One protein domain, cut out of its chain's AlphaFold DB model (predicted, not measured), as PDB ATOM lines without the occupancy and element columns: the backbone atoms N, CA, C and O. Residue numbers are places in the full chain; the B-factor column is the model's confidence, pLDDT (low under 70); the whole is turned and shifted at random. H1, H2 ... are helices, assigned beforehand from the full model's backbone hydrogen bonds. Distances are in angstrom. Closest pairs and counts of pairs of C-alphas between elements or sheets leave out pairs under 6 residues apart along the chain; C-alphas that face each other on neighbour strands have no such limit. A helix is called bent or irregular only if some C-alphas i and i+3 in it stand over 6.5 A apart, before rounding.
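AT A GLANCE: This is residues 1150 to 1172 and 1193 to 1216 of the 1216 residues of the protein "INCENP_ARK-bind domain-containing protein" of Spizellomyces punctatus (strain DAOM BR117) (UniProt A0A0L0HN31). This is a loose body with one thin arm: H1, H3 and the last residues, 1205 to 1216, make the body, and residues 1162 to 1172, which end in H2, stick out from it as a free arm. The three helices stay separate, no two of them touching; after H3 the last residues wind on without a named element. The printed part has 47 residues with three named helices, in the order H1, H2, H3, and no named strand; the class is all helix, though under half of the residues, 23 of the 47, are in named elements. The whole is only just extended, close to loose, with a radius of gyration of the C-alphas of 14.5 A, and its outline is a rod of 46 by 21 by 18 A whose length the arm helps to make.

IN THESE COORDINATES: Begin at Thr 1150, the first printed residue, with its C-alpha at (-48.518, 1.153, -38.181). Two residues on, at Pro 1152, H1 begins with its C-alpha at (-46.855, -4.019, -35.257); it takes residues 1152 to 1156 and measures 6.1 A from first to last C-alpha. Eight residues then lead to H2, residues 1165 to 1172, which is 11.6 A long. Its last C-alpha, that of Gly 1172, stands at (-56.650, -29.802, -23.556), and there the first printed stretch ends. The next printed residue is Leu 1193, and from Glu 1195 to Glu 1204 you find H3, the longest helix with 10 residues and 14.2 A. Look for its first C-alpha at (-42.408, -0.777, -20.213) and its last at (-36.329, 4.473, -31.934). Residues 1205 to 1216 follow with no named element, though residues 1212 to 1214 are a short helical run.

HOW THE PARTS SIT: Compare the y values of the helix centres: -4.727 for H1, -24.591 for H2 and 1.917 for H3. H1 and H2 are apart, and the link between them is short, with 8 residues. H1 and H3 are apart, and so are H2 and H3; in each case no C-alpha of the one helix is within 8 A of the other. Residues 1162 to 1172, of which 1165 to 1172 belong to H2, stand free: no C-alpha 8 or more residues away along the chain is within 10 A of theirs. Follow H3 by its z values and you see them fall, its N-to-C direction having a z part of -0.89. In the backbones of H1 and H3 every O i to N i+4 pair is within hydrogen-bond range, while in H2 this holds for 3 of 4. H2 is neither bent nor irregular, but only just: C-alphas 1168 and 1171 are 6.4 A apart.

THE WHOLE: The two C-alphas farthest apart are those of Gly 1172 and Arg 1214, 46.5 A from each other, while the first and last printed C-alphas, those of Thr 1150 and Glu 1216, are 19.7 A apart. Without the arm the body has 36 residues, spans 27 by 21 by 17 A and has a radius of gyration of 10.1 A. Residues 1173 to 1192 are cut out, and the C-alphas of Gly 1172 and Leu 1193 are 29.5 A apart across the cut. The link from H2 to H3 runs across this cut. Residues 1205 to 1216 lie 11 to 19 A from the mean of the C-alphas, and Glu 1216 is the chain's last residue. The mean pLDDT of the printed part is 81.3; nine residues are under 70, namely 1160 to 1161 and 1210 to 1216.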
ATOM      1  N   THR A1150     -47.657   1.732 -39.215       92.50
ATOM      2  CA  THR A1150     -48.518   1.153 -38.181       92.50
ATOM      3  C   THR A1150     -47.658   0.307 -37.256       92.50
ATOM      4  O   THR A1150     -47.040  -0.652 -37.712       92.50
ATOM      5  N   ASP A1151     -47.650   0.638 -35.965       92.31
ATOM      6  CA  ASP A1151     -46.989  -0.158 -34.932       92.31
ATOM      7  C   ASP A1151     -47.427  -1.639 -35.028       92.31
ATOM      8  O   ASP A1151     -48.632  -1.924 -34.945       92.31
ATOM      9  N   PRO A1152     -46.502  -2.605 -35.205       90.19
ATOM     10  CA  PRO A1152     -46.855  -4.019 -35.257       90.19
ATOM     11  C   PRO A1152     -47.562  -4.494 -33.979       90.19
ATOM     12  O   PRO A1152     -48.444  -5.350 -34.078       90.19
ATOM     13  N   ASP A1153     -47.274  -3.918 -32.807       89.50
ATOM     14  CA  ASP A1153     -47.990  -4.267 -31.576       89.50
ATOM     15  C   ASP A1153     -49.466  -3.845 -31.635       89.50
ATOM     16  O   ASP A1153     -50.321  -4.580 -31.142       89.50
ATOM     17  N   MET A1154     -49.814  -2.742 -32.308       88.81
ATOM     18  CA  MET A1154     -51.222  -2.389 -32.544       88.81
ATOM     19  C   MET A1154     -51.926  -3.361 -33.502       88.81
ATOM     20  O   MET A1154     -53.123  -3.604 -33.354       88.81
ATOM     21  N   VAL A1155     -51.205  -3.939 -34.469       88.88
ATOM     22  CA  VAL A1155     -51.769  -4.911 -35.427       88.88
ATOM     23  C   VAL A1155     -51.958  -6.291 -34.791       88.88
ATOM     24  O   VAL A1155     -52.945  -6.971 -35.078       88.88
ATOM     25  N   PHE A1156     -51.029  -6.716 -33.929       86.56
ATOM     26  CA  PHE A1156     -51.028  -8.050 -33.320       86.56
ATOM     27  C   PHE A1156     -51.565  -8.097 -31.875       86.56
ATOM     28  O   PHE A1156     -51.764  -9.188 -31.344       86.56
ATOM     29  N   GLY A1157     -51.863  -6.946 -31.261       83.75
ATOM     30  CA  GLY A1157     -52.372  -6.828 -29.886       83.75
ATOM     31  C   GLY A1157     -51.286  -6.844 -28.798       83.75
ATOM     32  O   GLY A1157     -51.592  -7.051 -27.622       83.75
ATOM     33  N   GLY A1158     -50.026  -6.650 -29.193       82.25
ATOM     34  CA  GLY A1158     -48.843  -6.733 -28.341       82.25
ATOM     35  C   GLY A1158     -48.631  -8.107 -27.682       82.25
ATOM     36  O   GLY A1158     -49.424  -9.039 -27.856       82.25
ATOM     37  N   PRO A1159     -47.588  -8.251 -26.846       70.06
ATOM     38  CA  PRO A1159     -47.348  -9.480 -26.083       70.06
ATOM     39  C   PRO A1159     -48.440  -9.778 -25.033       70.06
ATOM     40  O   PRO A1159     -48.508 -10.895 -24.525       70.06
ATOM     41  N   SER A1160     -49.303  -8.803 -24.717       64.88
ATOM     42  CA  SER A1160     -50.389  -8.922 -23.732       64.88
ATOM     43  C   SER A1160     -51.611  -9.702 -24.250       64.88
ATOM     44  O   SER A1160     -52.274 -10.396 -23.479       64.88
ATOM     45  N   ALA A1161     -51.911  -9.641 -25.556       65.94
ATOM     46  CA  ALA A1161     -53.078 -10.320 -26.136       65.94
ATOM     47  C   ALA A1161     -52.882 -11.829 -26.376       65.94
ATOM     48  O   ALA A1161     -53.856 -12.543 -26.637       65.94
ATOM     49  N   ALA A1162     -51.648 -12.336 -26.292       75.00
ATOM     50  CA  ALA A1162     -51.388 -13.768 -26.357       75.00
ATOM     51  C   ALA A1162     -51.954 -14.450 -25.093       75.00
ATOM     52  O   ALA A1162     -51.491 -14.147 -23.991       75.00
ATOM     53  N   PRO A1163     -52.931 -15.377 -25.201       77.81
ATOM     54  CA  PRO A1163     -53.426 -16.087 -24.027       77.81
ATOM     55  C   PRO A1163     -52.261 -16.849 -23.381       77.81
ATOM     56  O   PRO A1163     -51.470 -17.462 -24.110       77.81
ATOM     57  N   PRO A1164     -52.129 -16.827 -22.041       80.75
ATOM     58  CA  PRO A1164     -50.995 -17.445 -21.369       80.75
ATOM     59  C   PRO A1164     -50.900 -18.920 -21.765       80.75
ATOM     60  O   PRO A1164     -51.915 -19.615 -21.879       80.75
ATOM     61  N   LEU A1165     -49.675 -19.404 -21.992       75.06
ATOM     62  CA  LEU A1165     -49.409 -20.780 -22.440       75.06
ATOM     63  C   LEU A1165     -50.070 -21.806 -21.506       75.06
ATOM     64  O   LEU A1165     -50.557 -22.849 -21.945       75.06
ATOM     65  N   GLU A1166     -50.164 -21.459 -20.226       78.31
ATOM     66  CA  GLU A1166     -50.928 -22.137 -19.190       78.31
ATOM     67  C   GLU A1166     -52.369 -22.444 -19.622       78.31
ATOM     68  O   GLU A1166     -52.794 -23.588 -19.482       78.31
ATOM     69  N   ASP A1167     -53.118 -21.473 -20.146       82.00
ATOM     70  CA  ASP A1167     -54.525 -21.642 -20.531       82.00
ATOM     71  C   ASP A1167     -54.669 -22.464 -21.815       82.00
ATOM     72  O   ASP A1167     -55.484 -23.391 -21.865       82.00
ATOM     73  N   VAL A1168     -53.785 -22.234 -22.795       81.62
ATOM     74  CA  VAL A1168     -53.699 -23.032 -24.033       81.62
ATOM     75  C   VAL A1168     -53.496 -24.526 -23.724       81.62
ATOM     76  O   VAL A1168     -54.072 -25.388 -24.391       81.62
ATOM     77  N   PHE A1169     -52.730 -24.861 -22.678       78.81
ATOM     78  CA  PHE A1169     -52.527 -26.249 -22.252       78.81
ATOM     79  C   PHE A1169     -53.551 -26.764 -21.218       78.81
ATOM     80  O   PHE A1169     -53.789 -27.977 -21.164       78.81
ATOM     81  N   ARG A1170     -54.202 -25.890 -20.432       76.38
ATOM     82  CA  ARG A1170     -55.218 -26.266 -19.420       76.38
ATOM     83  C   ARG A1170     -56.475 -26.876 -20.029       76.38
ATOM     84  O   ARG A1170     -56.958 -27.878 -19.502       76.38
ATOM     85  N   GLU A1171     -57.003 -26.313 -21.118       73.12
ATOM     86  CA  GLU A1171     -58.251 -26.821 -21.711       73.12
ATOM     87  C   GLU A1171     -58.089 -28.237 -22.293       73.12
ATOM     88  O   GLU A1171     -58.971 -29.089 -22.138       73.12
ATOM     89  N   GLY A1172     -56.936 -28.517 -22.913       71.00
ATOM     90  CA  GLY A1172     -56.650 -29.802 -23.556       71.00
ATOM     91  C   GLY A1172     -56.205 -30.916 -22.601       71.00
ATOM     92  O   GLY A1172     -56.622 -32.067 -22.759       71.00
ATOM     93  N   LEU A1193     -39.347  -7.579 -21.573       84.62
ATOM     94  CA  LEU A1193     -39.034  -6.169 -21.812       84.62
ATOM     95  C   LEU A1193     -39.862  -5.316 -20.849       84.62
ATOM     96  O   LEU A1193     -41.079  -5.489 -20.737       84.62
ATOM     97  N   THR A1194     -39.175  -4.422 -20.153       90.62
ATOM     98  CA  THR A1194     -39.791  -3.418 -19.295       90.62
ATOM     99  C   THR A1194     -40.597  -2.433 -20.138       90.62
ATOM    100  O   THR A1194     -40.340  -2.242 -21.327       90.62
ATOM    101  N   GLU A1195     -41.574  -1.770 -19.524       89.56
ATOM    102  CA  GLU A1195     -42.408  -0.777 -20.213       89.56
ATOM    103  C   GLU A1195     -41.546   0.371 -20.780       89.56
ATOM    104  O   GLU A1195     -41.779   0.817 -21.901       89.56
ATOM    105  N   ALA A1196     -40.455   0.730 -20.093       90.56
ATOM    106  CA  ALA A1196     -39.442   1.666 -20.581       90.56
ATOM    107  C   ALA A1196     -38.691   1.172 -21.837       90.56
ATOM    108  O   ALA A1196     -38.465   1.956 -22.755       90.56
ATOM    109  N   GLU A1197     -38.326  -0.114 -21.927       92.06
ATOM    110  CA  GLU A1197     -37.705  -0.684 -23.137       92.06
ATOM    111  C   GLU A1197     -38.692  -0.759 -24.310       92.06
ATOM    112  O   GLU A1197     -38.299  -0.555 -25.459       92.06
ATOM    113  N   ILE A1198     -39.978  -1.004 -24.035       91.12
ATOM    114  CA  ILE A1198     -41.044  -0.989 -25.048       91.12
ATOM    115  C   ILE A1198     -41.249   0.437 -25.584       91.12
ATOM    116  O   ILE A1198     -41.304   0.624 -26.800       91.12
ATOM    117  N   LEU A1199     -41.311   1.447 -24.709       93.19
ATOM    118  CA  LEU A1199     -41.407   2.855 -25.110       93.19
ATOM    119  C   LEU A1199     -40.162   3.304 -25.889       93.19
ATOM    120  O   LEU A1199     -40.298   3.851 -26.982       93.19
ATOM    121  N   ALA A1200     -38.955   2.988 -25.407       93.38
ATOM    122  CA  ALA A1200     -37.706   3.305 -26.102       93.38
ATOM    123  C   ALA A1200     -37.633   2.664 -27.502       93.38
ATOM    124  O   ALA A1200     -37.253   3.331 -28.463       93.38
ATOM    125  N   TYR A1201     -38.072   1.408 -27.652       92.12
ATOM    126  CA  TYR A1201     -38.176   0.753 -28.959       92.12
ATOM    127  C   TYR A1201     -39.174   1.464 -29.888       92.12
ATOM    128  O   TYR A1201     -38.879   1.690 -31.063       92.12
ATOM    129  N   LYS A1202     -40.343   1.874 -29.377       92.94
ATOM    130  CA  LYS A1202     -41.331   2.630 -30.164       92.94
ATOM    131  C   LYS A1202     -40.850   4.034 -30.531       92.94
ATOM    132  O   LYS A1202     -41.221   4.522 -31.598       92.94
ATOM    133  N   GLN A1203     -40.012   4.659 -29.707       93.81
ATOM    134  CA  GLN A1203     -39.362   5.937 -29.999       93.81
ATOM    135  C   GLN A1203     -38.276   5.773 -31.079       93.81
ATOM    136  O   GLN A1203     -38.287   6.502 -32.069       93.81
ATOM    137  N   GLU A1204     -37.390   4.774 -30.954       93.56
ATOM    138  CA  GLU A1204     -36.329   4.473 -31.934       93.56
ATOM    139  C   GLU A1204     -36.898   4.110 -33.316       93.56
ATOM    140  O   GLU A1204     -36.392   4.567 -34.343       93.56
ATOM    141  N   MET A1205     -37.992   3.345 -33.350       92.00
ATOM    142  CA  MET A1205     -38.698   2.979 -34.583       92.00
ATOM    143  C   MET A1205     -39.613   4.087 -35.135       92.00
ATOM    144  O   MET A1205     -40.139   3.941 -36.238       92.00
ATOM    145  N   GLY A1206     -39.825   5.186 -34.399       92.69
ATOM    146  CA  GLY A1206     -40.719   6.280 -34.796       92.69
ATOM    147  C   GLY A1206     -42.214   5.922 -34.800       92.69
ATOM    148  O   GLY A1206     -42.982   6.544 -35.535       92.69
ATOM    149  N   TYR A1207     -42.620   4.920 -34.011       90.38
ATOM    150  CA  TYR A1207     -44.023   4.547 -33.800       90.38
ATOM    151  C   TYR A1207     -44.715   5.422 -32.751       90.38
ATOM    152  O   TYR A1207     -45.894   5.720 -32.917       90.38
ATOM    153  N   LEU A1208     -43.995   5.857 -31.710       89.19
ATOM    154  CA  LEU A1208     -44.464   6.947 -30.853       89.19
ATOM    155  C   LEU A1208     -44.472   8.229 -31.682       89.19
ATOM    156  O   LEU A1208     -43.429   8.662 -32.182       89.19
ATOM    157  N   SER A1209     -45.641   8.847 -31.847       78.00
ATOM    158  CA  SER A1209     -45.692  10.156 -32.478       78.00
ATOM    159  C   SER A1209     -45.126  11.209 -31.526       78.00
ATOM    160  O   SER A1209     -45.314  11.166 -30.311       78.00
ATOM    161  N   ARG A1210     -44.491  12.238 -32.093       69.94
ATOM    162  CA  ARG A1210     -43.913  13.370 -31.345       69.94
ATOM    163  C   ARG A1210     -44.937  14.260 -30.613       69.94
ATOM    164  O   ARG A1210     -44.586  15.329 -30.116       69.94
ATOM    165  N   ALA A1211     -46.211  13.867 -30.649       60.62
ATOM    166  CA  ALA A1211     -47.314  14.462 -29.911       60.62
ATOM    167  C   ALA A1211     -47.663  13.624 -28.670       60.62
ATOM    168  O   ALA A1211     -47.904  14.206 -27.621       60.62
ATOM    169  N   GLU A1212     -47.617  12.290 -28.769       65.62
ATOM    170  CA  GLU A1212     -47.758  11.378 -27.623       65.62
ATOM    171  C   GLU A1212     -46.565  11.530 -26.659       65.62
ATOM    172  O   GLU A1212     -46.769  11.650 -25.457       65.62
ATOM    173  N   GLU A1213     -45.351  11.725 -27.201       63.72
ATOM    174  CA  GLU A1213     -44.103  12.113 -26.493       63.72
ATOM    175  C   GLU A1213     -44.198  13.449 -25.702       63.72
ATOM    176  O   GLU A1213     -43.220  13.912 -25.121       63.72
ATOM    177  N   ARG A1214     -45.351  14.132 -25.726       65.25
ATOM    178  CA  ARG A1214     -45.621  15.382 -24.989       65.25
ATOM    179  C   ARG A1214     -46.838  15.299 -24.063       65.25
ATOM    180  O   ARG A1214     -47.217  16.316 -23.485       65.25
ATOM    181  N   THR A1215     -47.489  14.141 -23.991       60.66
ATOM    182  CA  THR A1215     -48.696  13.904 -23.178       60.66
ATOM    183  C   THR A1215     -48.532  12.771 -22.166       60.66
ATOM    184  O   THR A1215     -49.401  12.612 -21.310       60.66
ATOM    185  N   GLU A1216     -47.443  12.008 -22.280       48.75
ATOM    186  CA  GLU A1216     -46.879  11.127 -21.246       48.75
ATOM    187  C   GLU A1216     -45.669  11.816 -20.588       48.75
ATOM    188  O   GLU A1216     -45.488  11.612 -19.368       48.75
TER     189      GLU A1216